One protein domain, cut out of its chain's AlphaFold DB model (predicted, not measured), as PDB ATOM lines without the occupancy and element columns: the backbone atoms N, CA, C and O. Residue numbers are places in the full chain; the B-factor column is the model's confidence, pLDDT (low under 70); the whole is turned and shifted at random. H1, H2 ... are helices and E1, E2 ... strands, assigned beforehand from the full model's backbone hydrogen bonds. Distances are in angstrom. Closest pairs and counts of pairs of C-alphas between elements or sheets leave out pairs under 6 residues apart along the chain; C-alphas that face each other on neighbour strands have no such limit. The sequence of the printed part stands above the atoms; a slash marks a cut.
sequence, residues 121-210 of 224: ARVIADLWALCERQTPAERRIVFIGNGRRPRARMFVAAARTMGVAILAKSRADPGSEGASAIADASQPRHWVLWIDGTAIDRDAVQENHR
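This is residues 121 to 210 of the 224 residues of the protein "Aspartate/ornithine carbamoyltransferase, carbamoyl-P binding domain" of Variovorax sp. YR216 (UniProt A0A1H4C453). A four-stranded sheet has two helices, H1 and H2, packed over one face and touching each other at a steep tilt of 50 degrees, making two layers; a third helix, H3, packs on H1 and only grazes the sheet. The 90 printed residues hold three named helices and four named strands, in the order H1 E1 H2 E2 E3 E4 H3. The mixed sheet runs E2 E1 E3 E4, and the class is mixed, helices and strands. The whole is compact and rounded, with a radius of gyration of the C-alphas of 11.7 A and spans of 32 by 26 by 25 A.

The strands are E2, residues 165 to 169, E1, residues 140 to 145, E3, residues 181 to 187 and 17.4 A long, and E4, residues 190 to 195. H2, residues 150 to 161, is 16.4 A long; H1, residues 121 to 131, begins at C-alpha 121 (243.922, 261.681, 257.840); H3, residues 202 to 210, ends at C-alpha 210 (246.400, 255.357, 263.558).

E1 is parallel to E2, with N 143 and O 167 2.8 A apart, and to E3, with N 144 and O 183 2.9 A apart. E3 and E4 form an antiparallel hairpin, with N 184 and O 192 2.9 A apart. E1, H2 and E2 make a strand-helix-strand unit, two parallel neighbour strands with a helix between, its crossover right-handed. H2 lies over E2 and E1 at a height over the sheet of 9.7 A; H1, on the same face, lies over E3 at 9.8 A. H1 and H2 touch at a steep tilt of 50 degrees, the C-alphas of Val 123 and Phe 155 being closest at 5.2 A. H1 and H3 touch, closest at the C-alphas of Ala 125 and His 209, 4.8 A. In H1, H2 and H3 every O i to N i+4 pair is within hydrogen-bond range.

The C-alphas of Pro 174 and Arg 210, the two farthest apart, are 34.0 A apart. The printed part has no cut. The link E2 to E3 is long; its residues 172 to 179 have pLDDT under 70.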
ATOM      1  N   ALA A 121     243.903 262.379 256.548       94.62
ATOM      2  CA  ALA A 121     243.922 261.681 257.840       94.62
ATOM      3  C   ALA A 121     245.049 262.177 258.761       94.62
ATOM      4  O   ALA A 121     244.847 262.305 259.968       94.62
ATOM      5  N   ARG A 122     246.212 262.515 258.183       94.00
ATOM      6  CA  ARG A 122     247.375 263.013 258.920       94.00
ATOM      7  C   ARG A 122     247.079 264.339 259.617       94.00
ATOM      8  O   ARG A 122     247.321 264.480 260.808       94.00
ATOM      9  N   VAL A 123     246.506 265.293 258.883       95.19
ATOM     10  CA  VAL A 123     246.221 266.631 259.424       95.19
ATOM     11  C   VAL A 123     245.030 266.631 260.377       95.19
ATOM     12  O   VAL A 123     245.003 267.436 261.302       95.19
ATOM     13  N   ILE A 124     244.066 265.721 260.195       96.19
ATOM     14  CA  ILE A 124     242.972 265.528 261.156       96.19
ATOM     15  C   ILE A 124     243.532 265.029 262.492       96.19
ATOM     16  O   ILE A 124     243.121 265.520 263.538       96.19
ATOM     17  N   ALA A 125     244.500 264.109 262.469       95.94
ATOM     18  CA  ALA A 125     245.157 263.622 263.678       95.94
ATOM     19  C   ALA A 125     245.979 264.705 264.394       95.94
ATOM     20  O   ALA A 125     245.880 264.825 265.616       95.94
ATOM     21  N   ASP A 126     246.722 265.525 263.642       95.75
ATOM     22  CA  ASP A 126     247.450 266.674 264.198       95.75
ATOM     23  C   ASP A 126     246.486 267.664 264.877       95.75
ATOM     24  O   ASP A 126     246.729 268.126 265.991       95.75
ATOM     25  N   LEU A 127     245.362 267.982 264.221       95.81
ATOM     26  CA  LEU A 127     244.351 268.891 264.769       95.81
ATOM     27  C   LEU A 127     243.633 268.300 265.977       95.81
ATOM     28  O   LEU A 127     243.351 269.035 266.920       95.81
ATOM     29  N   TRP A 128     243.361 266.995 265.971       95.56
ATOM     30  CA  TRP A 128     242.795 266.312 267.127       95.56
ATOM     31  C   TRP A 128     243.734 266.405 268.331       95.56
ATOM     32  O   TRP A 128     243.282 266.810 269.398       95.56
ATOM     33  N   ALA A 129     245.036 266.158 268.144       95.00
ATOM     34  CA  ALA A 129     246.036 266.327 269.201       95.00
ATOM     35  C   ALA A 129     246.041 267.767 269.746       95.00
ATOM     36  O   ALA A 129     245.953 267.988 270.950       95.00
ATOM     37  N   LEU A 130     246.060 268.762 268.852       94.75
ATOM     38  CA  LEU A 130     246.059 270.179 269.228       94.75
ATOM     39  C   LEU A 130     244.748 270.651 269.872       94.75
ATOM     40  O   LEU A 130     244.754 271.688 270.527       94.75
ATOM     41  N   CYS A 131     243.639 269.930 269.701       92.81
ATOM     42  CA  CYS A 131     242.335 270.282 270.269       92.81
ATOM     43  C   CYS A 131     241.920 269.381 271.443       92.81
ATOM     44  O   CYS A 131     240.836 269.557 271.973       92.81
ATOM     45  N   GLU A 132     242.748 268.445 271.905       86.62
ATOM     46  CA  GLU A 132     242.312 267.419 272.871       86.62
ATOM     47  C   GLU A 132     241.805 267.989 274.214       86.62
ATOM     48  O   GLU A 132     240.963 267.390 274.872       86.62
ATOM     49  N   ARG A 133     242.270 269.187 274.602       84.56
ATOM     50  CA  ARG A 133     241.909 269.851 275.871       84.56
ATOM     51  C   ARG A 133     240.831 270.938 275.764       84.56
ATOM     52  O   ARG A 133     240.466 271.505 276.787       84.56
ATOM     53  N   GLN A 134     240.400 271.318 274.559       86.56
ATOM     54  CA  GLN A 134     239.474 272.448 274.354       86.56
ATOM     55  C   GLN A 134     238.625 272.235 273.108       86.56
ATOM     56  O   GLN A 134     239.046 271.560 272.173       86.56
ATOM     57  N   THR A 135     237.467 272.882 273.031       87.38
ATOM     58  CA  THR A 135     236.686 272.817 271.795       87.38
ATOM     59  C   THR A 135     237.442 273.488 270.635       87.38
ATOM     60  O   THR A 135     238.201 274.439 270.854       87.38
ATOM     61  N   PRO A 136     237.236 273.049 269.377       88.25
ATOM     62  CA  PRO A 136     237.864 273.687 268.221       88.25
ATOM     63  C   PRO A 136     237.629 275.204 268.142       88.25
ATOM     64  O   PRO A 136     238.534 275.933 267.750       88.25
ATOM     65  N   ALA A 137     236.454 275.685 268.562       89.44
ATOM     66  CA  ALA A 137     236.087 277.104 268.527       89.44
ATOM     67  C   ALA A 137     236.890 277.977 269.510       89.44
ATOM     68  O   ALA A 137     237.105 279.162 269.260       89.44
ATOM     69  N   GLU A 138     237.347 277.404 270.624       89.56
ATOM     70  CA  GLU A 138     238.164 278.098 271.629       89.56
ATOM     71  C   GLU A 138     239.658 278.044 271.290       89.56
ATOM     72  O   GLU A 138     240.463 278.819 271.816       89.56
ATOM     73  N   ARG A 139     240.039 277.136 270.385       91.75
ATOM     74  CA  ARG A 139     241.429 276.878 270.043       91.75
ATOM     75  C   ARG A 139     241.971 277.932 269.077       91.75
ATOM     76  O   ARG A 139     241.379 278.244 268.043       91.75
ATOM     77  N   ARG A 140     243.170 278.430 269.391       92.44
ATOM     78  CA  ARG A 140     243.976 279.294 268.518       92.44
ATOM     79  C   ARG A 140     245.301 278.604 268.217       92.44
ATOM     80  O   ARG A 140     246.058 278.321 269.139       92.44
ATOM     81  N   ILE A 141     245.571 278.330 266.943       93.88
ATOM     82  CA  ILE A 141     246.797 277.665 266.484       93.88
ATOM     83  C   ILE A 141     247.663 278.660 265.717       93.88
ATOM     84  O   ILE A 141     247.198 279.318 264.783       93.88
ATOM     85  N   VAL A 142     248.952 278.712 266.044       94.56
ATOM     86  CA  VAL A 142     249.961 279.313 265.167       94.56
ATOM     87  C   VAL A 142     250.621 278.205 264.353       94.56
ATOM     88  O   VAL A 142     251.256 277.309 264.898       94.56
ATOM     89  N   PHE A 143     250.459 278.249 263.034       94.75
ATOM     90  CA  PHE A 143     251.186 277.383 262.111       94.75
ATOM     91  C   PHE A 143     252.483 278.072 261.688       94.75
ATOM     92  O   PHE A 143     252.445 279.216 261.231       94.75
ATOM     93  N   ILE A 144     253.612 277.374 261.794       93.44
ATOM     94  CA  ILE A 144     254.931 277.885 261.415       93.44
ATOM     95  C   ILE A 144     255.499 276.997 260.311       93.44
ATOM     96  O   ILE A 144     255.694 275.807 260.517       93.44
ATOM     97  N   GLY A 145     255.779 277.553 259.134       91.25
ATOM     98  CA  GLY A 145     256.459 276.832 258.059       91.25
ATOM     99  C   GLY A 145     255.983 277.208 256.658       91.25
ATOM    100  O   GLY A 145     255.268 278.187 256.439       91.25
ATOM    101  N   ASN A 146     256.385 276.415 255.661       90.50
ATOM    102  CA  ASN A 146     256.029 276.681 254.268       90.50
ATOM    103  C   ASN A 146     254.578 276.265 253.957       90.50
ATOM    104  O   ASN A 146     254.309 275.122 253.577       90.50
ATOM    105  N   GLY A 147     253.663 277.234 254.022       87.75
ATOM    106  CA  GLY A 147     252.237 277.071 253.715       87.75
ATOM    107  C   GLY A 147     251.901 276.611 252.288       87.75
ATOM    108  O   GLY A 147     250.748 276.289 252.022       87.75
ATOM    109  N   ARG A 148     252.866 276.553 251.354       88.75
ATOM    110  CA  ARG A 148     252.642 276.037 249.987       88.75
ATOM    111  C   ARG A 148     252.704 274.511 249.901       88.75
ATOM    112  O   ARG A 148     252.240 273.950 248.911       88.75
ATOM    113  N   ARG A 149     253.270 273.831 250.907       90.06
ATOM    114  CA  ARG A 149     253.359 272.361 250.938       90.06
ATOM    115  C   ARG A 149     251.954 271.739 251.018       90.06
ATOM    116  O   ARG A 149     251.111 272.288 251.728       90.06
ATOM    117  N   PRO A 150     251.696 270.580 250.378       90.75
ATOM    118  CA  PRO A 150     250.374 269.946 250.393       90.75
ATOM    119  C   PRO A 150     249.800 269.734 251.803       90.75
ATOM    120  O   PRO A 150     248.711 270.227 252.088       90.75
ATOM    121  N   ARG A 151     250.566 269.118 252.721       92.88
ATOM    122  CA  ARG A 151     250.152 268.918 254.125       92.88
ATOM    123  C   ARG A 151     249.823 270.229 254.840       92.88
ATOM    124  O   ARG A 151     248.810 270.309 255.521       92.88
ATOM    125  N   ALA A 152     250.616 271.280 254.624       93.31
ATOM    126  CA  ALA A 152     250.368 272.597 255.211       93.31
ATOM    127  C   ALA A 152     249.054 273.221 254.717       93.31
ATOM    128  O   ALA A 152     248.255 273.700 255.522       93.31
ATOM    129  N   ARG A 153     248.787 273.167 253.404       93.75
ATOM    130  CA  ARG A 153     247.528 273.673 252.828       93.75
ATOM    131  C   ARG A 153     246.320 272.920 253.381       93.75
ATOM    132  O   ARG A 153     245.338 273.557 253.757       93.75
ATOM    133  N   MET A 154     246.406 271.591 253.466       94.38
ATOM    134  CA  MET A 154     245.345 270.762 254.043       94.38
ATOM    135  C   MET A 154     245.129 271.058 255.527       94.38
ATOM    136  O   MET A 154     243.985 271.194 255.942       94.38
ATOM    137  N   PHE A 155     246.199 271.205 256.311       95.62
ATOM    138  CA  PHE A 155     246.115 271.514 257.739       95.62
ATOM    139  C   PHE A 155     245.385 272.836 257.984       95.62
ATOM    140  O   PHE A 155     244.434 272.884 258.759       95.62
ATOM    141  N   VAL A 156     245.756 273.894 257.256       94.62
ATOM    142  CA  VAL A 156     245.092 275.203 257.372       94.62
ATOM    143  C   VAL A 156     243.624 275.138 256.944       94.62
ATOM    144  O   VAL A 156     242.766 275.742 257.592       94.62
ATOM    145  N   ALA A 157     243.312 274.403 255.875       94.81
ATOM    146  CA  ALA A 157     241.935 274.226 255.418       94.81
ATOM    147  C   ALA A 157     241.084 273.424 256.421       94.81
ATOM    148  O   ALA A 157     239.953 273.815 256.718       94.81
ATOM    149  N   ALA A 158     241.629 272.339 256.974       95.19
ATOM    150  CA  ALA A 158     240.961 271.500 257.963       95.19
ATOM    151  C   ALA A 158     240.725 272.256 259.278       95.19
ATOM    152  O   ALA A 158     239.607 272.233 259.786       95.19
ATOM    153  N   ALA A 159     241.715 273.018 259.762       95.06
ATOM    154  CA  ALA A 159     241.589 273.856 260.955       95.06
ATOM    155  C   ALA A 159     240.402 274.825 260.831       95.06
ATOM    156  O   ALA A 159     239.508 274.837 261.675       95.06
ATOM    157  N   ARG A 160     240.331 275.564 259.716       94.69
ATOM    158  CA  ARG A 160     239.219 276.486 259.435       94.69
ATOM    159  C   ARG A 160     237.880 275.768 259.315       94.69
ATOM    160  O   ARG A 160     236.880 276.263 259.820       94.69
ATOM    161  N   THR A 161     237.863 274.596 258.682       95.00
ATOM    162  CA  THR A 161     236.653 273.766 258.553       95.00
ATOM    163  C   THR A 161     236.130 273.319 259.920       95.00
ATOM    164  O   THR A 161     234.923 273.238 260.111       95.00
ATOM    165  N   MET A 162     237.021 273.063 260.880       93.38
ATOM    166  CA  MET A 162     236.672 272.710 262.260       93.38
ATOM    167  C   MET A 162     236.301 273.921 263.131       93.38
ATOM    168  O   MET A 162     235.911 273.731 264.276       93.38
ATOM    169  N   GLY A 163     236.415 275.153 262.621       93.25
ATOM    170  CA  GLY A 163     236.184 276.374 263.399       93.25
ATOM    171  C   GLY A 163     237.377 276.812 264.254       93.25
ATOM    172  O   GLY A 163     237.219 277.680 265.104       93.25
ATOM    173  N   VAL A 164     238.566 276.249 264.019       93.69
ATOM    174  CA  VAL A 164     239.797 276.637 264.717       93.69
ATOM    175  C   VAL A 164     240.337 277.943 264.143       93.69
ATOM    176  O   VAL A 164     240.549 278.073 262.930       93.69
ATOM    177  N   ALA A 165     240.629 278.902 265.019       93.19
ATOM    178  CA  ALA A 165     241.345 280.109 264.637       93.19
ATOM    179  C   ALA A 165     242.812 279.763 264.347       93.19
ATOM    180  O   ALA A 165     243.528 279.273 265.217       93.19
ATOM    181  N   ILE A 166     243.271 280.019 263.120       93.25
ATOM    182  CA  ILE A 166     244.630 279.676 262.691       93.25
ATOM    183  C   ILE A 166     245.358 280.862 262.064       93.25
ATOM    184  O   ILE A 166     244.865 281.490 261.124       93.25
ATOM    185  N   LEU A 167     246.567 281.124 262.558       92.31
ATOM    186  CA  LEU A 167     247.497 282.110 262.016       92.31
ATOM    187  C   LEU A 167     248.695 281.387 261.396       92.31
ATOM    188  O   LEU A 167     249.459 280.736 262.102       92.31
ATOM    189  N   ALA A 168     248.869 281.502 260.079       91.44
ATOM    190  CA  ALA A 168     249.988 280.890 259.367       91.44
ATOM    191  C   ALA A 168     251.142 281.888 259.193       91.44
ATOM    192  O   ALA A 168     250.951 282.964 258.627       91.44
ATOM    193  N   LYS A 169     252.340 281.510 259.642       87.62
ATOM    194  CA  LYS A 169     253.582 282.284 259.543       87.62
ATOM    195  C   LYS A 169     254.662 281.465 258.831       87.62
ATOM    196  O   LYS A 169     254.730 280.248 258.975       87.62
ATOM    197  N   SER A 170     255.546 282.132 258.089       83.50
ATOM    198  CA  SER A 170     256.667 281.463 257.403       83.50
ATOM    199  C   SER A 170     257.842 281.127 258.330       83.50
ATOM    200  O   SER A 170     258.636 280.251 257.999       83.50
ATOM    201  N   ARG A 171     257.981 281.837 259.458       77.94
ATOM    202  CA  ARG A 171     259.030 281.651 260.474       77.94
ATOM    203  C   ARG A 171     258.470 281.918 261.871       77.94
ATOM    204  O   ARG A 171     257.496 282.662 262.002       77.94
ATOM    205  N   ALA A 172     259.092 281.309 262.879       68.38
ATOM    206  CA  ALA A 172     258.861 281.647 264.278       68.38
ATOM    207  C   ALA A 172     259.392 283.061 264.559       68.38
ATOM    208  O   ALA A 172     260.436 283.442 264.035       68.38
ATOM    209  N   ASP A 173     258.664 283.824 265.366       65.38
ATOM    210  CA  ASP A 173     259.036 285.172 265.813       65.38
ATOM    211  C   ASP A 173     258.567 285.342 267.272       65.38
ATOM    212  O   ASP A 173     257.528 284.745 267.599       65.38
ATOM    213  N   PRO A 174     259.270 286.107 268.137       51.03
ATOM    214  CA  PRO A 174     258.895 286.428 269.522       51.03
ATOM    215  C   PRO A 174     257.407 286.723 269.759       51.03
ATOM    216  O   PRO A 174     256.855 286.266 270.750       51.03
ATOM    217  N   GLY A 175     256.685 287.334 268.810       50.97
ATOM    218  CA  GLY A 175     255.219 287.504 268.879       50.97
ATOM    219  C   GLY A 175     254.387 286.213 268.742       50.97
ATOM    220  O   GLY A 175     253.226 286.255 268.331       50.97
ATOM    221  N   SER A 176     254.990 285.045 268.954       55.94
ATOM    222  CA  SER A 176     254.314 283.748 269.105       55.94
ATOM    223  C   SER A 176     254.207 283.345 270.585       55.94
ATOM    224  O   SER A 176     253.527 282.369 270.903       55.94
ATOM    225  N   GLU A 177     254.820 284.130 271.480       51.53
ATOM    226  CA  GLU A 177     254.590 284.119 272.923       51.53
ATOM    227  C   GLU A 177     253.116 284.466 273.198       51.53
ATOM    228  O   GLU A 177     252.657 285.577 272.942       51.53
ATOM    229  N   GLY A 178     252.338 283.474 273.641       56.22
ATOM    230  CA  GLY A 178     250.907 283.613 273.949       56.22
ATOM    231  C   GLY A 178     249.969 282.744 273.105       56.22
ATOM    232  O   GLY A 178     248.772 282.686 273.390       56.22
ATOM    233  N   ALA A 179     250.471 282.033 272.090       66.19
ATOM    234  CA  ALA A 179     249.678 281.008 271.415       66.19
ATOM    235  C   ALA A 179     249.565 279.752 272.295       66.19
ATOM    236  O   ALA A 179     250.572 279.121 272.609       66.19
ATOM    237  N   SER A 180     248.339 279.354 272.651       83.12
ATOM    238  CA  SER A 180     248.084 278.126 273.424       83.12
ATOM    239  C   SER A 180     248.367 276.845 272.632       83.12
ATOM    240  O   SER A 180     248.459 275.765 273.213       83.12
ATOM    241  N   ALA A 181     248.512 276.943 271.306       93.25
ATOM    242  CA  ALA A 181     248.884 275.836 270.441       93.25
ATOM    243  C   ALA A 181     249.749 276.282 269.252       93.25
ATOM    244  O   ALA A 181     249.465 277.291 268.599       93.25
ATOM    245  N   ILE A 182     250.774 275.489 268.928       93.75
ATOM    246  CA  ILE A 182     251.676 275.727 267.791       93.75
ATOM    247  C   ILE A 182     251.812 274.441 266.973       93.75
ATOM    248  O   ILE A 182     252.041 273.367 267.522       93.75
ATOM    249  N   ALA A 183     251.702 274.560 265.651       94.88
ATOM    250  CA  ALA A 183     252.092 273.523 264.701       94.88
ATOM    251  C   ALA A 183     253.376 273.972 263.993       94.88
ATOM    252  O   ALA A 183     253.324 274.775 263.057       94.88
ATOM    253  N   ASP A 184     254.526 273.485 264.458       93.50
ATOM    254  CA  ASP A 184     255.825 273.790 263.862       93.50
ATOM    255  C   ASP A 184     256.144 272.794 262.743       93.50
ATOM    256  O   ASP A 184     256.493 271.639 262.975       93.50
ATOM    257  N   ALA A 185     256.007 273.267 261.510       92.62
ATOM    258  CA  ALA A 185     256.284 272.570 260.263       92.62
ATOM    259  C   ALA A 185     257.563 273.093 259.579       92.62
ATOM    260  O   ALA A 185     257.722 272.950 258.359       92.62
ATOM    261  N   SER A 186     258.475 273.714 260.336       88.44
ATOM    262  CA  SER A 186     259.757 274.214 259.819       88.44
ATOM    263  C   SER A 186     260.606 273.089 259.223       88.44
ATOM    264  O   SER A 186     261.297 273.296 258.222       88.44
ATOM    265  N   GLN A 187     260.499 271.875 259.773       85.88
ATOM    266  CA  GLN A 187     261.029 270.657 259.167       85.88
ATOM    267  C   GLN A 187     259.915 269.907 258.412       85.88
ATOM    268  O   GLN A 187     259.002 269.365 259.034       85.88
ATOM    269  N   PRO A 188     259.975 269.791 257.070       74.19
ATOM    270  CA  PRO A 188     258.854 269.267 256.282       74.19
ATOM    271  C   PRO A 188     258.414 267.838 256.624       74.19
ATOM    272  O   PRO A 188     257.245 267.516 256.431       74.19
ATOM    273  N   ARG A 189     259.339 266.991 257.097       78.31
ATOM    274  CA  ARG A 189     259.085 265.584 257.463       78.31
ATOM    275  C   ARG A 189     258.784 265.380 258.950       78.31
ATOM    276  O   ARG A 189     258.291 264.325 259.330       78.31
ATOM    277  N   HIS A 190     259.075 266.372 259.788       83.19
ATOM    278  CA  HIS A 190     258.991 266.254 261.240       83.19
ATOM    279  C   HIS A 190     258.288 267.485 261.791       83.19
ATOM    280  O   HIS A 190     258.916 268.498 262.081       83.19
ATOM    281  N   TRP A 191     256.964 267.398 261.873       91.81
ATOM    282  CA  TRP A 191     256.177 268.436 262.522       91.81
ATOM    283  C   TRP A 191     256.234 268.230 264.029       91.81
ATOM    284  O   TRP A 191     256.098 267.096 264.492       91.81
ATOM    285  N   VAL A 192     256.410 269.316 264.773       93.62
ATOM    286  CA  VAL A 192     256.326 269.314 266.234       93.62
ATOM    287  C   VAL A 192     255.096 270.111 266.633       93.62
ATOM    288  O   VAL A 192     254.913 271.256 266.216       93.62
ATOM    289  N   LEU A 193     254.227 269.480 267.411       94.81
ATOM    290  CA  LEU A 193     253.001 270.090 267.905       94.81
ATOM    291  C   LEU A 193     253.230 270.517 269.350       94.81
ATOM    292  O   LEU A 193     253.790 269.750 270.128       94.81
ATOM    293  N   TRP A 194     252.800 271.718 269.710       93.38
ATOM    294  CA  TRP A 194     252.967 272.267 271.051       93.38
ATOM    295  C   TRP A 194     251.621 272.703 271.609       93.38
ATOM    296  O   TRP A 194     250.816 273.282 270.877       93.38
ATOM    297  N   ILE A 195     251.404 272.473 272.902       91.31
ATOM    298  CA  ILE A 195     250.284 273.015 273.678       91.31
ATOM    299  C   ILE A 195     250.850 273.627 274.955       91.31
ATOM    300  O   ILE A 195     251.594 272.961 275.671       91.31
ATOM    301  N   ASP A 196     250.499 274.882 275.234       88.75
ATOM    302  CA  ASP A 196     250.892 275.599 276.458       88.75
ATOM    303  C   ASP A 196     252.407 275.496 276.756       88.75
ATOM    304  O   ASP A 196     252.836 275.228 277.876       88.75
ATOM    305  N   GLY A 197     253.234 275.635 275.711       86.50
ATOM    306  CA  GLY A 197     254.700 275.561 275.795       86.50
ATOM    307  C   GLY A 197     255.292 274.148 275.891       86.50
ATOM    308  O   GLY A 197     256.511 274.001 275.880       86.50
ATOM    309  N   THR A 198     254.464 273.103 275.934       89.81
ATOM    310  CA  THR A 198     254.904 271.701 276.006       89.81
ATOM    311  C   THR A 198     254.738 271.016 274.654       89.81
ATOM    312  O   THR A 198     253.664 271.078 274.053       89.81
ATOM    313  N   ALA A 199     255.788 270.350 274.169       92.56
ATOM    314  CA  ALA A 199     255.701 269.532 272.963       92.56
ATOM    315  C   ALA A 199     254.826 268.296 273.221       92.56
ATOM    316  O   ALA A 199     255.000 267.600 274.222       92.56
ATOM    317  N   ILE A 200     253.891 268.020 272.315       93.69
ATOM    318  CA  ILE A 200     253.114 266.782 272.323       93.69
ATOM    319  C   ILE A 200     254.047 265.643 271.923       93.69
ATOM    320  O   ILE A 200     254.787 265.752 270.942       93.69
ATOM    321  N   ASP A 201     253.981 264.548 272.674       93.12
ATOM    322  CA  ASP A 201     254.733 263.342 272.371       93.12
ATOM    323  C   ASP A 201     254.428 262.830 270.953       93.12
ATOM    324  O   ASP A 201     253.277 262.774 270.504       93.12
ATOM    325  N   ARG A 202     255.484 262.453 270.232       89.56
ATOM    326  CA  ARG A 202     255.379 262.001 268.846       89.56
ATOM    327  C   ARG A 202     254.565 260.718 268.763       89.56
ATOM    328  O   ARG A 202     253.777 260.584 267.827       89.56
ATOM    329  N   ASP A 203     254.730 259.810 269.718       91.56
ATOM    330  CA  ASP A 203     254.025 258.530 269.702       91.56
ATOM    331  C   ASP A 203     252.526 258.732 269.940       91.56
ATOM    332  O   ASP A 203     251.714 258.119 269.247       91.56
ATOM    333  N   ALA A 204     252.141 259.694 270.784       91.38
ATOM    334  CA  ALA A 204     250.747 260.121 270.915       91.38
ATOM    335  C   ALA A 204     250.167 260.667 269.592       91.38
ATOM    336  O   ALA A 204     249.051 260.322 269.205       91.38
ATOM    337  N   VAL A 205     250.927 261.469 268.834       91.62
ATOM    338  CA  VAL A 205     250.479 261.953 267.510       91.62
ATOM    339  C   VAL A 205     250.361 260.804 266.497       91.62
ATOM    340  O   VAL A 205     249.415 260.773 265.701       91.62
ATOM    341  N   GLN A 206     251.282 259.834 266.525       91.75
ATOM    342  CA  GLN A 206     251.199 258.637 265.679       91.75
ATOM    343  C   GLN A 206     249.990 257.772 266.032       91.75
ATOM    344  O   GLN A 206     249.287 257.315 265.129       91.75
ATOM    345  N   GLU A 207     249.708 257.606 267.321       94.44
ATOM    346  CA  GLU A 207     248.523 256.911 267.809       94.44
ATOM    347  C   GLU A 207     247.246 257.599 267.315       94.44
ATOM    348  O   GLU A 207     246.357 256.939 266.778       94.44
ATOM    349  N   ASN A 208     247.166 258.933 267.372       95.38
ATOM    350  CA  ASN A 208     246.024 259.677 266.832       95.38
ATOM    351  C   ASN A 208     245.826 259.408 265.339       95.38
ATOM    352  O   ASN A 208     244.705 259.158 264.897       95.38
ATOM    353  N   HIS A 209     246.905 259.419 264.550       95.69
ATOM    354  CA  HIS A 209     246.828 259.136 263.113       95.69
ATOM    355  C   HIS A 209     246.349 257.714 262.849       95.69
ATOM    356  O   HIS A 209     245.455 257.518 262.025       95.69
ATOM    357  N   ARG A 210     246.857 256.744 263.609       96.38
ATOM    358  CA  ARG A 210     246.400 255.357 263.558       96.38
ATOM    359  C   ARG A 210     244.903 255.238 263.834       96.38
ATOM    360  O   ARG A 210     244.190 254.624 263.044       96.38
TER     361      ARG A 210